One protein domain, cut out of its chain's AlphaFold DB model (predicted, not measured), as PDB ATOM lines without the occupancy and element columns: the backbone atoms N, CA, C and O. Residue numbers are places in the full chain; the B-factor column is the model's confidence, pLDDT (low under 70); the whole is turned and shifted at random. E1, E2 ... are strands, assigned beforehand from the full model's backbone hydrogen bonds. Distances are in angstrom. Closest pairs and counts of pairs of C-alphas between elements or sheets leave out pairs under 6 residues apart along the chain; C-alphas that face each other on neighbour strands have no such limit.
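What this domain is: This is residues 30 to 142 of the 142 residues of an uncharacterized protein of Ferrovum sp. JA12 (UniProt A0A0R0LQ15). A single sheet of nine antiparallel strands curls round like part of a barrel, left open between its edge strands E4 and E5, which meet only through their link at Ile 88. The long hairpin of E3 and E4 has its turn at one end of the longest axis, and the link from E7 to E8 lies at the other end. The printed part has 113 residues, with no named helix and nine strands, E1 to E9 along the chain, in the sheet order E4 - E3 - E2 - E1 - E9 - E8 - E7 - E6 - E5; the class is all strand. It is compact, with a radius of gyration of the C-alphas of 15.4 A, and elongated in outline, spanning 50 by 26 by 26 A.

How they stand to each other: E1, residues 32 to 37, forms a hairpin with E2, residues 47 to 57, where N 35 and O 54 are 2.8 A apart, within hydrogen-bond range. E2 bends by 58 degrees at residue 51. E3, residues 62 to 73, is antiparallel to E2 at 170 degrees, with N 55 and O 64 at 2.7 A. E4, residues 76 to 87, pairs with E3 through N 69 and O 80, 2.8 A, and completes the meander E1 E2 E3 E4, each strand the antiparallel neighbour of the one before. E4 runs on into E5, residues 89 to 92, at 77 degrees. A second meander follows from E5 through E6, residues 99 to 106, E7, residues 109 to 120, and E8, residues 125 to 130, to E9, residues 135 to 140. Its N and O pairs within range include N 91 and O 101, 2.9 A; N 102 and O 113, 2.8 A; N 118 and O 127, 2.9 A; and N 128 and O 137, 2.8 A. E9 and E1 are antiparallel at 161 degrees, with N 138 and O 34 at 2.9 A. The twisted sheet is a folded sheet, bent back into two leaves that face each other: E4 and E3 face E1, E9, E8, E7, E6 and E5, with E2 as the hinge. The closest C-alphas of E4 and E6, those of Ala 87 and Phe 104, are 6.3 A apart.

Where its parts are: E1 begins at C-alpha 32, (143.780, 34.569, 141.397). From first to last C-alpha E2 measures 28.7 A, E3 34.2 A, E4 34.5 A, E6 22.7 A and E7 33.4 A. E4 begins at C-alpha 76, (168.153, 46.145, 166.344), and E9 ends at C-alpha 140, (146.666, 33.529, 135.556).

The domain as a whole: The two C-alphas farthest apart, those of Ser 74 and Ser 122, are 51.0 A apart, while those of Ser 30 and Gln 142, the first and last printed, are 6.9 A apart. The printed part has no cut, and no link is long. The mean pLDDT of the printed part is 81.3; residues 94 to 97, 106, 108, 122 to 124 and 141 to 142 are under 70.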
ATOM      1  N   SER A  30     138.763  37.853 136.673       71.75
ATOM      2  CA  SER A  30     138.455  36.565 137.277       71.75
ATOM      3  C   SER A  30     139.755  35.828 137.555       71.75
ATOM      4  O   SER A  30     140.777  36.044 136.900       71.75
ATOM      5  N   GLY A  31     139.724  34.962 138.564       77.00
ATOM      6  CA  GLY A  31     140.885  34.176 138.959       77.00
ATOM      7  C   GLY A  31     141.694  34.801 140.092       77.00
ATOM      8  O   GLY A  31     141.218  35.654 140.848       77.00
ATOM      9  N   THR A  32     142.913  34.286 140.251       84.06
ATOM     10  CA  THR A  32     143.780  34.569 141.397       84.06
ATOM     11  C   THR A  32     145.113  35.151 140.941       84.06
ATOM     12  O   THR A  32     145.730  34.659 139.995       84.06
ATOM     13  N   CYS A  33     145.572  36.182 141.642       82.94
ATOM     14  CA  CYS A  33     146.815  36.887 141.367       82.94
ATOM     15  C   CYS A  33     147.738  36.831 142.568       82.94
ATOM     16  O   CYS A  33     147.347  37.225 143.666       82.94
ATOM     17  N   GLY A  34     148.975  36.401 142.340       84.44
ATOM     18  CA  GLY A  34     150.047  36.554 143.314       84.44
ATOM     19  C   GLY A  34     150.698  37.920 143.154       84.44
ATOM     20  O   GLY A  34     151.053  38.308 142.043       84.44
ATOM     21  N   MET A  35     150.871  38.638 144.256       82.69
ATOM     22  CA  MET A  35     151.548  39.926 144.317       82.69
ATOM     23  C   MET A  35     152.665  39.893 145.344       82.69
ATOM     24  O   MET A  35     152.515  39.309 146.417       82.69
ATOM     25  N   ILE A  36     153.748  40.594 145.034       81.44
ATOM     26  CA  ILE A  36     154.809  40.891 145.987       81.44
ATOM     27  C   ILE A  36     154.958  42.407 146.051       81.44
ATOM     28  O   ILE A  36     155.065  43.088 145.027       81.44
ATOM     29  N   ALA A  37     154.958  42.934 147.269       80.75
ATOM     30  CA  ALA A  37     155.303  44.314 147.545       80.75
ATOM     31  C   ALA A  37     156.454  44.339 148.545       80.75
ATOM     32  O   ALA A  37     156.381  43.730 149.615       80.75
ATOM     33  N   THR A  38     157.498  45.089 148.218       79.44
ATOM     34  CA  THR A  38     158.616  45.332 149.131       79.44
ATOM     35  C   THR A  38     158.755  46.840 149.290       79.44
ATOM     36  O   THR A  38     159.547  47.463 148.580       79.44
ATOM     37  N   PRO A  39     157.934  47.457 150.163       76.69
ATOM     38  CA  PRO A  39     157.988  48.893 150.380       76.69
ATOM     39  C   PRO A  39     159.381  49.305 150.873       76.69
ATOM     40  O   PRO A  39     159.998  48.572 151.653       76.69
ATOM     41  N   PRO A  40     159.896  50.470 150.448       77.88
ATOM     42  CA  PRO A  40     161.149  50.982 150.974       77.88
ATOM     43  C   PRO A  40     160.998  51.327 152.461       77.88
ATOM     44  O   PRO A  40     160.010  51.930 152.880       77.88
ATOM     45  N   ILE A  41     162.012  50.988 153.254       81.69
ATOM     46  CA  ILE A  41     162.082  51.378 154.663       81.69
ATOM     47  C   ILE A  41     162.655  52.797 154.721       81.69
ATOM     48  O   ILE A  41     163.787  53.033 154.296       81.69
ATOM     49  N   ALA A  42     161.875  53.748 155.234       83.12
ATOM     50  CA  ALA A  42     162.327  55.127 155.375       83.12
ATOM     51  C   ALA A  42     163.480  55.232 156.398       83.12
ATOM     52  O   ALA A  42     163.415  54.597 157.458       83.12
ATOM     53  N   PRO A  43     164.518  56.050 156.140       83.00
ATOM     54  CA  PRO A  43     165.574  56.295 157.116       83.00
ATOM     55  C   PRO A  43     165.002  56.815 158.442       83.00
ATOM     56  O   PRO A  43     164.245  57.782 158.458       83.00
ATOM     57  N   GLY A  44     165.368  56.177 159.556       83.94
ATOM     58  CA  GLY A  44     164.916  56.567 160.897       83.94
ATOM     59  C   GLY A  44     163.512  56.089 161.290       83.94
ATOM     60  O   GLY A  44     163.024  56.490 162.345       83.94
ATOM     61  N   ALA A  45     162.860  55.241 160.487       85.56
ATOM     62  CA  ALA A  45     161.578  54.646 160.856       85.56
ATOM     63  C   ALA A  45     161.690  53.811 162.147       85.56
ATOM     64  O   ALA A  45     162.619  53.023 162.309       85.56
ATOM     65  N   SER A  46     160.722  53.956 163.055       87.44
ATOM     66  CA  SER A  46     160.602  53.127 164.267       87.44
ATOM     67  C   SER A  46     159.910  51.787 163.998       87.44
ATOM     68  O   SER A  46     160.123  50.815 164.723       87.44
ATOM     69  N   SER A  47     159.120  51.706 162.928       86.88
ATOM     70  CA  SER A  47     158.565  50.469 162.388       86.88
ATOM     71  C   SER A  47     158.328  50.581 160.883       86.88
ATOM     72  O   SER A  47     158.205  51.680 160.339       86.88
ATOM     73  N   SER A  48     158.291  49.446 160.188       84.81
ATOM     74  CA  SER A  48     157.973  49.395 158.761       84.81
ATOM     75  C   SER A  48     157.439  48.021 158.370       84.81
ATOM     76  O   SER A  48     157.964  47.006 158.821       84.81
ATOM     77  N   THR A  49     156.422  47.983 157.510       82.00
ATOM     78  CA  THR A  49     155.992  46.743 156.858       82.00
ATOM     79  C   THR A  49     156.909  46.456 155.677       82.00
ATOM     80  O   THR A  49     157.064  47.272 154.770       82.00
ATOM     81  N   TYR A  50     157.494  45.269 155.685       74.31
ATOM     82  CA  TYR A  50     158.452  44.783 154.708       74.31
ATOM     83  C   TYR A  50     157.985  43.429 154.160       74.31
ATOM     84  O   TYR A  50     157.340  42.656 154.863       74.31
ATOM     85  N   ASN A  51     158.297  43.137 152.895       74.25
ATOM     86  CA  ASN A  51     157.945  41.882 152.217       74.25
ATOM     87  C   ASN A  51     156.494  41.425 152.444       74.25
ATOM     88  O   ASN A  51     156.207  40.542 153.253       74.25
ATOM     89  N   VAL A  52     155.582  42.011 151.680       83.31
ATOM     90  CA  VAL A  52     154.191  41.575 151.613       83.31
ATOM     91  C   VAL A  52     154.045  40.618 150.439       83.31
ATOM     92  O   VAL A  52     154.204  41.017 149.288       83.31
ATOM     93  N   LEU A  53     153.717  39.363 150.728       86.12
ATOM     94  CA  LEU A  53     153.188  38.424 149.747       86.12
ATOM     95  C   LEU A  53     151.666  38.456 149.859       86.12
ATOM     96  O   LEU A  53     151.118  38.161 150.919       86.12
ATOM     97  N   ALA A  54     150.980  38.806 148.778       87.25
ATOM     98  CA  ALA A  54     149.528  38.864 148.751       87.25
ATOM     99  C   ALA A  54     148.953  38.019 147.616       87.25
ATOM    100  O   ALA A  54     149.548  37.875 146.553       87.25
ATOM    101  N   LEU A  55     147.771  37.471 147.855       89.38
ATOM    102  CA  LEU A  55     146.965  36.743 146.898       89.38
ATOM    103  C   LEU A  55     145.642  37.489 146.742       89.38
ATOM    104  O   LEU A  55     144.851  37.545 147.683       89.38
ATOM    105  N   ILE A  56     145.401  38.074 145.573       86.94
ATOM    106  CA  ILE A  56     144.096  38.641 145.231       86.94
ATOM    107  C   ILE A  56     143.285  37.554 144.558       86.94
ATOM    108  O   ILE A  56     143.727  36.986 143.567       86.94
ATOM    109  N   ASN A  57     142.085  37.304 145.050       87.88
ATOM    110  CA  ASN A  57     141.104  36.476 144.377       87.88
ATOM    111  C   ASN A  57     139.956  37.378 143.922       87.88
ATOM    112  O   ASN A  57     139.179  37.869 144.745       87.88
ATOM    113  N   PHE A  58     139.871  37.617 142.614       81.50
ATOM    114  CA  PHE A  58     138.817  38.452 142.039       81.50
ATOM    115  C   PHE A  58     137.469  37.727 141.972       81.50
ATOM    116  O   PHE A  58     136.425  38.371 141.982       81.50
ATOM    117  N   SER A  59     137.468  36.391 141.991       84.75
ATOM    118  CA  SER A  59     136.236  35.598 142.034       84.75
ATOM    119  C   SER A  59     135.533  35.711 143.390       84.75
ATOM    120  O   SER A  59     134.307  35.780 143.448       84.75
ATOM    121  N   THR A  60     136.293  35.753 144.488       88.12
ATOM    122  CA  THR A  60     135.752  35.920 145.849       88.12
ATOM    123  C   THR A  60     135.830  37.353 146.365       88.12
ATOM    124  O   THR A  60     135.345  37.618 147.461       88.12
ATOM    125  N   ASN A  61     136.414  38.281 145.599       87.62
ATOM    126  CA  ASN A  61     136.684  39.659 146.011       87.62
ATOM    127  C   ASN A  61     137.408  39.730 147.363       87.62
ATOM    128  O   ASN A  61     137.012  40.452 148.281       87.62
ATOM    129  N   THR A  62     138.499  38.976 147.490       90.50
ATOM    130  CA  THR A  62     139.322  38.961 148.706       90.50
ATOM    131  C   THR A  62     140.799  39.142 148.400       90.50
ATOM    132  O   THR A  62     141.290  38.652 147.387       90.50
ATOM    133  N   ILE A  63     141.521  39.761 149.329       88.25
ATOM    134  CA  ILE A  63     142.982  39.747 149.382       88.25
ATOM    135  C   ILE A  63     143.427  38.997 150.634       88.25
ATOM    136  O   ILE A  63     143.042  39.346 151.752       88.25
ATOM    137  N   THR A  64     144.233  37.961 150.454       90.81
ATOM    138  CA  THR A  64     144.930  37.263 151.538       90.81
ATOM    139  C   THR A  64     146.382  37.695 151.517       90.81
ATOM    140  O   THR A  64     146.960  37.820 150.444       90.81
ATOM    141  N   TYR A  65     146.987  37.946 152.670       88.38
ATOM    142  CA  TYR A  65     148.362  38.424 152.736       88.38
ATOM    143  C   TYR A  65     149.157  37.742 153.843       88.38
ATOM    144  O   TYR A  65     148.619  37.314 154.867       88.38
ATOM    145  N   SER A  66     150.461  37.691 153.611       89.31
ATOM    146  CA  SER A  66     151.504  37.465 154.596       89.31
ATOM    147  C   SER A  66     152.463  38.645 154.513       89.31
ATOM    148  O   SER A  66     152.975  38.946 153.435       89.31
ATOM    149  N   SER A  67     152.678  39.336 155.624       87.44
ATOM    150  CA  SER A  67     153.605  40.463 155.712       87.44
ATOM    151  C   SER A  67     154.601  40.259 156.843       87.44
ATOM    152  O   SER A  67     154.335  39.535 157.808       87.44
ATOM    153  N   MET A  68     155.759  40.905 156.730       88.12
ATOM    154  CA  MET A  68     156.742  40.983 157.801       88.12
ATOM    155  C   MET A  68     156.838  42.422 158.296       88.12
ATOM    156  O   MET A  68     157.361  43.296 157.617       88.12
ATOM    157  N   ASP A  69     156.365  42.673 159.503       86.69
ATOM    158  CA  ASP A  69     156.520  43.968 160.147       86.69
ATOM    159  C   ASP A  69     157.844  43.993 160.910       86.69
ATOM    160  O   ASP A  69     158.142  43.113 161.717       86.69
ATOM    161  N   LEU A  70     158.665  45.000 160.642       88.06
ATOM    162  CA  LEU A  70     159.909  45.255 161.352       88.06
ATOM    163  C   LEU A  70     159.675  46.358 162.377       88.06
ATOM    164  O   LEU A  70     159.104  47.401 162.060       88.06
ATOM    165  N   SER A  71     160.151  46.144 163.600       91.00
ATOM    166  CA  SER A  71     160.267  47.191 164.617       91.00
ATOM    167  C   SER A  71     161.738  47.476 164.891       91.00
ATOM    168  O   SER A  71     162.540  46.549 165.003       91.00
ATOM    169  N   PHE A  72     162.096  48.755 164.970       89.69
ATOM    170  CA  PHE A  72     163.472  49.205 165.135       89.69
ATOM    171  C   PHE A  72     163.645  49.826 166.516       89.69
ATOM    172  O   PHE A  72     163.003  50.821 166.853       89.69
ATOM    173  N   SER A  73     164.531  49.249 167.321       90.81
ATOM    174  CA  SER A  73     164.886  49.791 168.631       90.81
ATOM    175  C   SER A  73     166.364  49.571 168.896       90.81
ATOM    176  O   SER A  73     166.873  48.464 168.739       90.81
ATOM    177  N   SER A  74     167.062  50.634 169.300       86.81
ATOM    178  CA  SER A  74     168.471  50.573 169.721       86.81
ATOM    179  C   SER A  74     169.407  49.906 168.696       86.81
ATOM    180  O   SER A  74     170.315  49.169 169.063       86.81
ATOM    181  N   GLY A  75     169.172  50.140 167.399       79.62
ATOM    182  CA  GLY A  75     169.970  49.557 166.313       79.62
ATOM    183  C   GLY A  75     169.647  48.096 165.979       79.62
ATOM    184  O   GLY A  75     170.314  47.511 165.130       79.62
ATOM    185  N   VAL A  76     168.623  47.511 166.605       85.38
ATOM    186  CA  VAL A  76     168.153  46.145 166.344       85.38
ATOM    187  C   VAL A  76     166.812  46.189 165.617       85.38
ATOM    188  O   VAL A  76     165.942  46.992 165.958       85.38
ATOM    189  N   ALA A  77     166.649  45.315 164.621       88.38
ATOM    190  CA  ALA A  77     165.386  45.082 163.930       88.38
ATOM    191  C   ALA A  77     164.742  43.782 164.436       88.38
ATOM    192  O   ALA A  77     165.335  42.710 164.316       88.38
ATOM    193  N   THR A  78     163.526  43.874 164.967       92.06
ATOM    194  CA  THR A  78     162.747  42.717 165.423       92.06
ATOM    195  C   THR A  78     161.621  42.437 164.428       92.06
ATOM    196  O   THR A  78     160.733  43.287 164.284       92.06
ATOM    197  N   PRO A  79     161.630  41.279 163.741       89.88
ATOM    198  CA  PRO A  79     160.589  40.916 162.791       89.88
ATOM    199  C   PRO A  79     159.374  40.304 163.493       89.88
ATOM    200  O   PRO A  79     159.502  39.465 164.381       89.88
ATOM    201  N   THR A  80     158.184  40.684 163.043       91.44
ATOM    202  CA  THR A  80     156.907  40.061 163.397       91.44
ATOM    203  C   THR A  80     156.189  39.682 162.118       91.44
ATOM    204  O   THR A  80     156.070  40.490 161.203       91.44
ATOM    205  N   GLN A  81     155.711  38.446 162.035       89.31
ATOM    206  CA  GLN A  81     154.954  38.007 160.875       89.31
ATOM    207  C   GLN A  81     153.462  38.212 161.114       89.31
ATOM    208  O   GLN A  81     152.945  37.863 162.176       89.31
ATOM    209  N   SER A  82     152.779  38.758 160.116       85.75
ATOM    210  CA  SER A  82     151.341  38.986 160.148       85.75
ATOM    211  C   SER A  82     150.678  38.291 158.969       85.75
ATOM    212  O   SER A  82     151.217  38.246 157.862       85.75
ATOM    213  N   TYR A  83     149.502  37.731 159.224       89.31
ATOM    214  CA  TYR A  83     148.691  37.041 158.235       89.31
ATOM    215  C   TYR A  83     147.258  37.531 158.337       89.31
ATOM    216  O   TYR A  83     146.742  37.758 159.434       89.31
ATOM    217  N   GLY A  84     146.586  37.651 157.200       88.25
ATOM    218  CA  GLY A  84     145.184  38.027 157.210       88.25
ATOM    219  C   GLY A  84     144.508  37.888 155.863       88.25
ATOM    220  O   GLY A  84     145.149  37.709 154.832       88.25
ATOM    221  N   THR A  85     143.187  38.014 155.901       90.19
ATOM    222  CA  THR A  85     142.335  38.103 154.717       90.19
ATOM    223  C   THR A  85     141.407  39.295 154.878       90.19
ATOM    224  O   THR A  85     140.858  39.516 155.961       90.19
ATOM    225  N   LYS A  86     141.232  40.069 153.808       89.00
ATOM    226  CA  LYS A  86     140.313  41.207 153.739       89.00
ATOM    227  C   LYS A  86     139.418  41.077 152.517       89.00
ATOM    228  O   LYS A  86     139.855  40.595 151.475       89.00
ATOM    229  N   ALA A  87     138.178  41.532 152.652       90.56
ATOM    230  CA  ALA A  87     137.336  41.799 151.498       90.56
ATOM    231  C   ALA A  87     137.899  43.007 150.739       90.56
ATOM    232  O   ALA A  87     138.403  43.950 151.358       90.56
ATOM    233  N   ILE A  88     137.808  42.961 149.417       88.69
ATOM    234  CA  ILE A  88     138.223  44.044 148.534       88.69
ATOM    235  C   ILE A  88     137.069  44.458 147.634       88.69
ATOM    236  O   ILE A  88     136.201  43.656 147.300       88.69
ATOM    237  N   THR A  89     137.111  45.703 147.189       88.50
ATOM    238  CA  THR A  89     136.276  46.190 146.092       88.50
ATOM    239  C   THR A  89     137.195  46.648 144.979       88.50
ATOM    240  O   THR A  89     138.118  47.418 145.242       88.50
ATOM    241  N   VAL A  90     136.951  46.184 143.753       84.94
ATOM    242  CA  VAL A  90     137.742  46.548 142.573       84.94
ATOM    243  C   VAL A  90     136.841  47.255 141.578       84.94
ATOM    244  O   VAL A  90     135.814  46.717 141.170       84.94
ATOM    245  N   THR A  91     137.224  48.464 141.188       84.25
ATOM    246  CA  THR A  91     136.497  49.268 140.203       84.25
ATOM    247  C   THR A  91     137.426  49.654 139.065       84.25
ATOM    248  O   THR A  91     138.588  49.999 139.280       84.25
ATOM    249  N   SER A  92     136.927  49.568 137.830       81.31
ATOM    250  CA  SER A  92     137.660  50.088 136.680       81.31
ATOM    251  C   SER A  92     137.667  51.611 136.727       81.31
ATOM    252  O   SER A  92     136.666  52.255 137.051       81.31
ATOM    253  N   ASN A  93     138.811  52.197 136.397       73.25
ATOM    254  CA  ASN A  93     138.914  53.629 136.216       73.25
ATOM    255  C   ASN A  93     138.498  53.952 134.780       73.25
ATOM    256  O   ASN A  93     139.246  53.713 133.835       73.25
ATOM    257  N   SER A  94     137.299  54.511 134.606       66.88
ATOM    258  CA  SER A  94     136.769  54.888 133.287       66.88
ATOM    259  C   SER A  94     137.667  55.863 132.523       66.88
ATOM    260  O   SER A  94     137.519  56.008 131.312       66.88
ATOM    261  N   ASN A  95     138.579  56.545 133.218       61.31
ATOM    262  CA  ASN A  95     139.406  57.594 132.641       61.31
ATOM    263  C   ASN A  95     140.697  57.054 132.008       61.31
ATOM    264  O   ASN A  95     141.323  57.769 131.230       61.31
ATOM    265  N   ILE A  96     141.117  55.825 132.341       64.62
ATOM    266  CA  ILE A  96     142.359  55.222 131.840       64.62
ATOM    267  C   ILE A  96     142.117  53.737 131.554       64.62
ATOM    268  O   ILE A  96     141.897  52.941 132.466       64.62
ATOM    269  N   THR A  97     142.209  53.349 130.282       68.62
ATOM    270  CA  THR A  97     142.089  51.948 129.859       68.62
ATOM    271  C   THR A  97     143.097  51.067 130.596       68.62
ATOM    272  O   THR A  97     144.297  51.336 130.577       68.62
ATOM    273  N   GLY A  98     142.608  50.002 131.236       73.31
ATOM    274  CA  GLY A  98     143.438  49.060 131.989       73.31
ATOM    275  C   GLY A  98     143.838  49.533 133.390       73.31
ATOM    276  O   GLY A  98     144.554  48.805 134.069       73.31
ATOM    277  N   SER A  99     143.386  50.705 133.846       82.00
ATOM    278  CA  SER A  99     143.618  51.180 135.214       82.00
ATOM    279  C   SER A  99     142.445  50.834 136.127       82.00
ATOM    280  O   SER A  99     141.278  50.939 135.743       82.00
ATOM    281  N   TYR A 100     142.759  50.420 137.349       84.19
ATOM    282  CA  TYR A 100     141.800  49.957 138.340       84.19
ATOM    283  C   TYR A 100     142.144  50.504 139.720       84.19
ATOM    284  O   TYR A 100     143.303  50.764 140.052       84.19
ATOM    285  N   THR A 101     141.104  50.627 140.534       86.62
ATOM    286  CA  THR A 101     141.197  51.017 141.934       86.62
ATOM    287  C   THR A 101     140.738  49.849 142.792       86.62
ATOM    288  O   THR A 101     139.647  49.318 142.588       86.62
ATOM    289  N   MET A 102     141.561  49.447 143.758       86.12
ATOM    290  CA  MET A 102     141.209  48.474 144.788       86.12
ATOM    291  C   MET A 102     141.090  49.175 146.131       86.12
ATOM    292  O   MET A 102     142.011  49.875 146.542       86.12
ATOM    293  N   SER A 103     139.998  48.930 146.848       88.69
ATOM    294  CA  SER A 103     139.789  49.458 148.197       88.69
ATOM    295  C   SER A 103     139.564  48.338 149.207       88.69
ATOM    296  O   SER A 103     138.901  47.347 148.900       88.69
ATOM    297  N   PHE A 104     140.100  48.504 150.418       85.81
ATOM    298  CA  PHE A 104     139.920  47.579 151.541       85.81
ATOM    299  C   PHE A 104     140.084  48.288 152.889       85.81
ATOM    300  O   PHE A 104     140.748  49.317 152.992       85.81
ATOM    301  N   THR A 105     139.512  47.721 153.951       82.56
ATOM    302  CA  THR A 105     139.658  48.248 155.318       82.56
ATOM    303  C   THR A 105     140.704  47.441 156.087       82.56
ATOM    304  O   THR A 105     140.635  46.211 156.153       82.56
ATOM    305  N   SER A 106     141.673  48.123 156.702       69.75
ATOM    306  CA  SER A 106     142.688  47.502 157.561       69.75
ATOM    307  C   SER A 106     142.971  48.376 158.780       69.75
ATOM    308  O   SER A 106     143.158  49.589 158.659       69.75
ATOM    309  N   GLY A 107     142.988  47.756 159.964       71.06
ATOM    310  CA  GLY A 107     143.034  48.478 161.235       71.06
ATOM    311  C   GLY A 107     141.835  49.419 161.376       71.06
ATOM    312  O   GLY A 107     140.691  48.987 161.248       71.06
ATOM    313  N   SER A 108     142.108  50.703 161.618       67.56
ATOM    314  CA  SER A 108     141.109  51.773 161.749       67.56
ATOM    315  C   SER A 108     140.842  52.558 160.455       67.56
ATOM    316  O   SER A 108     140.066  53.510 160.484       67.56
ATOM    317  N   GLY A 109     141.482  52.202 159.334       73.56
ATOM    318  CA  GLY A 109     141.473  53.010 158.113       73.56
ATOM    319  C   GLY A 109     140.988  52.272 156.867       73.56
ATOM    320  O   GLY A 109     141.138  51.054 156.735       73.56
ATOM    321  N   ASN A 110     140.445  53.047 155.928       82.31
ATOM    322  CA  ASN A 110     140.204  52.609 154.558       82.31
ATOM    323  C   ASN A 110     141.446  52.888 153.715       82.31
ATOM    324  O   ASN A 110     141.982  53.995 153.734       82.31
ATOM    325  N   HIS A 111     141.871  51.883 152.963       82.06
ATOM    326  CA  HIS A 111     143.036  51.920 152.092       82.06
ATOM    327  C   HIS A 111     142.580  51.806 150.649       82.06
ATOM    328  O   HIS A 111     141.600  51.120 150.351       82.06
ATOM    329  N   THR A 112     143.284  52.501 149.761       84.69
ATOM    330  CA  THR A 112     143.014  52.479 148.325       84.69
ATOM    331  C   THR A 112     144.328  52.328 147.579       84.69
ATOM    332  O   THR A 112     145.269  53.066 147.847       84.69
ATOM    333  N   LEU A 113     144.373  51.376 146.654       83.06
ATOM    334  CA  LEU A 113     145.501  51.108 145.773       83.06
ATOM    335  C   LEU A 113     145.059  51.350 144.336       83.06
ATOM    336  O   LEU A 113     143.986  50.899 143.931       83.06
ATOM    337  N   ILE A 114     145.900  52.026 143.564       85.81
ATOM    338  CA  ILE A 114     145.683  52.230 142.132       85.81
ATOM    339  C   ILE A 114     146.717  51.398 141.385       85.81
ATOM    340  O   ILE A 114     147.908  51.413 141.711       85.81
ATOM    341  N   PHE A 115     146.256  50.641 140.399       84.88
ATOM    342  CA  PHE A 115     147.107  49.755 139.620       84.88
ATOM    343  C   PHE A 115     146.655  49.669 138.173       84.88
ATOM    344  O   PHE A 115     145.508  49.950 137.829       84.88
ATOM    345  N   ASN A 116     147.586  49.245 137.333       83.75
ATOM    346  CA  ASN A 116     147.337  48.922 135.946       83.75
ATOM    347  C   ASN A 116     147.341  47.411 135.752       83.75
ATOM    348  O   ASN A 116     148.079  46.680 136.414       83.75
ATOM    349  N   ILE A 117     146.523  46.975 134.805       79.25
ATOM    350  CA  ILE A 117     146.411  45.609 134.323       79.25
ATOM    351  C   ILE A 117     146.920  45.585 132.894       79.25
ATOM    352  O   ILE A 117     146.368  46.221 131.996       79.25
ATOM    353  N   LEU A 118     148.000  44.838 132.704       79.00
ATOM    354  CA  LEU A 118     148.678  44.698 131.429       79.00
ATOM    355  C   LEU A 118     148.600  43.227 131.009       79.00
ATOM    356  O   LEU A 118     149.133  42.373 131.720       79.00
ATOM    357  N   PRO A 119     147.941  42.885 129.889       73.25
ATOM    358  CA  PRO A 119     147.977  41.523 129.384       73.25
ATOM    359  C   PRO A 119     149.416  41.166 129.004       73.25
ATOM    360  O   PRO A 119     150.098  41.908 128.299       73.25
ATOM    361  N   VAL A 120     149.877  40.012 129.466       70.88
ATOM    362  CA  VAL A 120     151.202  39.463 129.170       70.88
ATOM    363  C   VAL A 120     151.059  38.015 128.702       70.88
ATOM    364  O   VAL A 120     150.045  37.363 128.955       70.88
ATOM    365  N   ASN A 121     152.052  37.511 127.966       72.00
ATOM    366  CA  ASN A 121     152.036  36.157 127.396       72.00
ATOM    367  C   ASN A 121     150.767  35.859 126.564       72.00
ATOM    368  O   ASN A 121     149.975  34.973 126.891       72.00
ATOM    369  N   SER A 122     150.547  36.651 125.510       67.12
ATOM    370  CA  SER A 122     149.424  36.483 124.571       67.12
ATOM    371  C   SER A 122     148.025  36.526 125.211       67.12
ATOM    372  O   SER A 122     147.079  35.989 124.645       67.12
ATOM    373  N   GLY A 123     147.880  37.167 126.379       63.31
ATOM    374  CA  GLY A 123     146.596  37.339 127.066       63.31
ATOM    375  C   GLY A 123     146.227  36.219 128.042       63.31
ATOM    376  O   GLY A 123     145.205  36.324 128.706       63.31
ATOM    377  N   ASN A 124     147.059  35.185 128.194       67.31
ATOM    378  CA  ASN A 124     146.814  34.107 129.165       67.31
ATOM    379  C   ASN A 124     147.138  34.520 130.610       67.31
ATOM    380  O   ASN A 124     146.688  33.903 131.575       67.31
ATOM    381  N   THR A 125     147.956  35.556 130.761       70.94
ATOM    382  CA  THR A 125     148.369  36.086 132.057       70.94
ATOM    383  C   THR A 125     148.227  37.595 132.072       70.94
ATOM    384  O   THR A 125     148.315  38.250 131.036       70.94
ATOM    385  N   ILE A 126     148.025  38.159 133.255       77.50
ATOM    386  CA  ILE A 126     147.949  39.605 133.449       77.50
ATOM    387  C   ILE A 126     149.034  40.012 134.435       77.50
ATOM    388  O   ILE A 126     149.161  39.410 135.495       77.50
ATOM    389  N   LEU A 127     149.791  41.049 134.100       80.50
ATOM    390  CA  LEU A 127     150.638  41.771 135.037       80.50
ATOM    391  C   LEU A 127     149.796  42.850 135.727       80.50
ATOM    392  O   LEU A 127     149.219  43.713 135.067       80.50
ATOM    393  N   ILE A 128     149.750  42.799 137.053       82.12
ATOM    394  CA  ILE A 128     149.257  43.865 137.919       82.12
ATOM    395  C   ILE A 128     150.458  44.690 138.362       82.12
ATOM    396  O   ILE A 128     151.431  44.141 138.882       82.12
ATOM    397  N   GLN A 129     150.382  46.006 138.199       84.19
ATOM    398  CA  GLN A 129     151.439  46.915 138.631       84.19
ATOM    399  C   GLN A 129     150.843  48.144 139.310       84.19
ATOM    400  O   GLN A 129     150.025  48.842 138.709       84.19
ATOM    401  N   GLY A 130     151.267  48.421 140.543       83.25
ATOM    402  CA  GLY A 130     150.890  49.637 141.257       83.25
ATOM    403  C   GLY A 130     151.387  50.888 140.531       83.25
ATOM    404  O   GLY A 130     152.503  50.918 140.011       83.25
ATOM    405  N   THR A 131     150.549  51.924 140.458       79.25
ATOM    406  CA  THR A 131     150.916  53.196 139.808       79.25
ATOM    407  C   THR A 131     151.654  54.136 140.753       79.25
ATOM    408  O   THR A 131     152.575  54.834 140.343       79.25
ATOM    409  N   SER A 132     151.224  54.163 142.013       72.38
ATOM    410  CA  SER A 132     151.780  54.981 143.100       72.38
ATOM    411  C   SER A 132     152.535  54.148 144.128       72.38
ATOM    412  O   SER A 132     153.400  54.663 144.831       72.38
ATOM    413  N   ASP A 133     152.207  52.863 144.208       70.69
ATOM    414  CA  ASP A 133     152.666  51.965 145.252       70.69
ATOM    415  C   ASP A 133     153.620  50.921 144.657       70.69
ATOM    416  O   ASP A 133     153.351  50.393 143.572       70.69
ATOM    417  N   PRO A 134     154.731  50.590 145.340       73.06
ATOM    418  CA  PRO A 134     155.766  49.698 144.824       73.06
ATOM    419  C   PRO A 134     155.351  48.225 144.958       73.06
ATOM    420  O   PRO A 134     155.959  47.448 145.699       73.06
ATOM    421  N   PHE A 135     154.297  47.834 144.245       78.38
ATOM    422  CA  PHE A 135     153.861  46.447 144.146       78.38
ATOM    423  C   PHE A 135     153.703  46.011 142.696       78.38
ATOM    424  O   PHE A 135     153.338  46.785 141.809       78.38
ATOM    425  N   SER A 136     153.963  44.729 142.468       82.44
ATOM    426  CA  SER A 136     153.676  44.078 141.196       82.44
ATOM    427  C   SER A 136     153.289  42.624 141.426       82.44
ATOM    428  O   SER A 136     153.623  42.022 142.450       82.44
ATOM    429  N   GLY A 137     152.543  42.060 140.488       81.25
ATOM    430  CA  GLY A 137     152.058  40.696 140.590       81.25
ATOM    431  C   GLY A 137     151.589  40.147 139.261       81.25
ATOM    432  O   GLY A 137     151.341  40.899 138.324       81.25
ATOM    433  N   VAL A 138     151.459  38.830 139.177       80.81
ATOM    434  CA  VAL A 138     150.974  38.154 137.973       80.81
ATOM    435  C   VAL A 138     149.723  37.357 138.314       80.81
ATOM    436  O   VAL A 138     149.658  36.660 139.329       80.81
ATOM    437  N   CYS A 139     148.730  37.465 137.444       75.62
ATOM    438  CA  CYS A 139     147.512  36.676 137.447       75.62
ATOM    439  C   CYS A 139     147.577  35.641 136.333       75.62
ATOM    440  O   CYS A 139     147.971  35.966 135.209       75.62
ATOM    441  N   GLN A 140     147.108  34.431 136.613       70.00
ATOM    442  CA  GLN A 140     146.666  33.529 135.556       70.00
ATOM    443  C   GLN A 140     145.169  33.738 135.364       70.00
ATOM    444  O   GLN A 140     144.406  33.624 136.326       70.00
ATOM    445  N   MET A 141     144.765  34.074 134.140       63.66
ATOM    446  CA  MET A 141     143.348  34.063 133.798       63.66
ATOM    447  C   MET A 141     142.905  32.600 133.716       63.66
ATOM    448  O   MET A 141     143.557  31.804 133.036       63.66
ATOM    449  N   GLN A 142     141.859  32.245 134.462       56.72
ATOM    450  CA  GLN A 142     141.165  30.961 134.327       56.72
ATOM    451  C   GLN A 142     139.941  31.125 133.441       56.72
ATOM    452  O   GLN A 142     139.219  32.131 133.637       56.72
TER     453      GLN A 142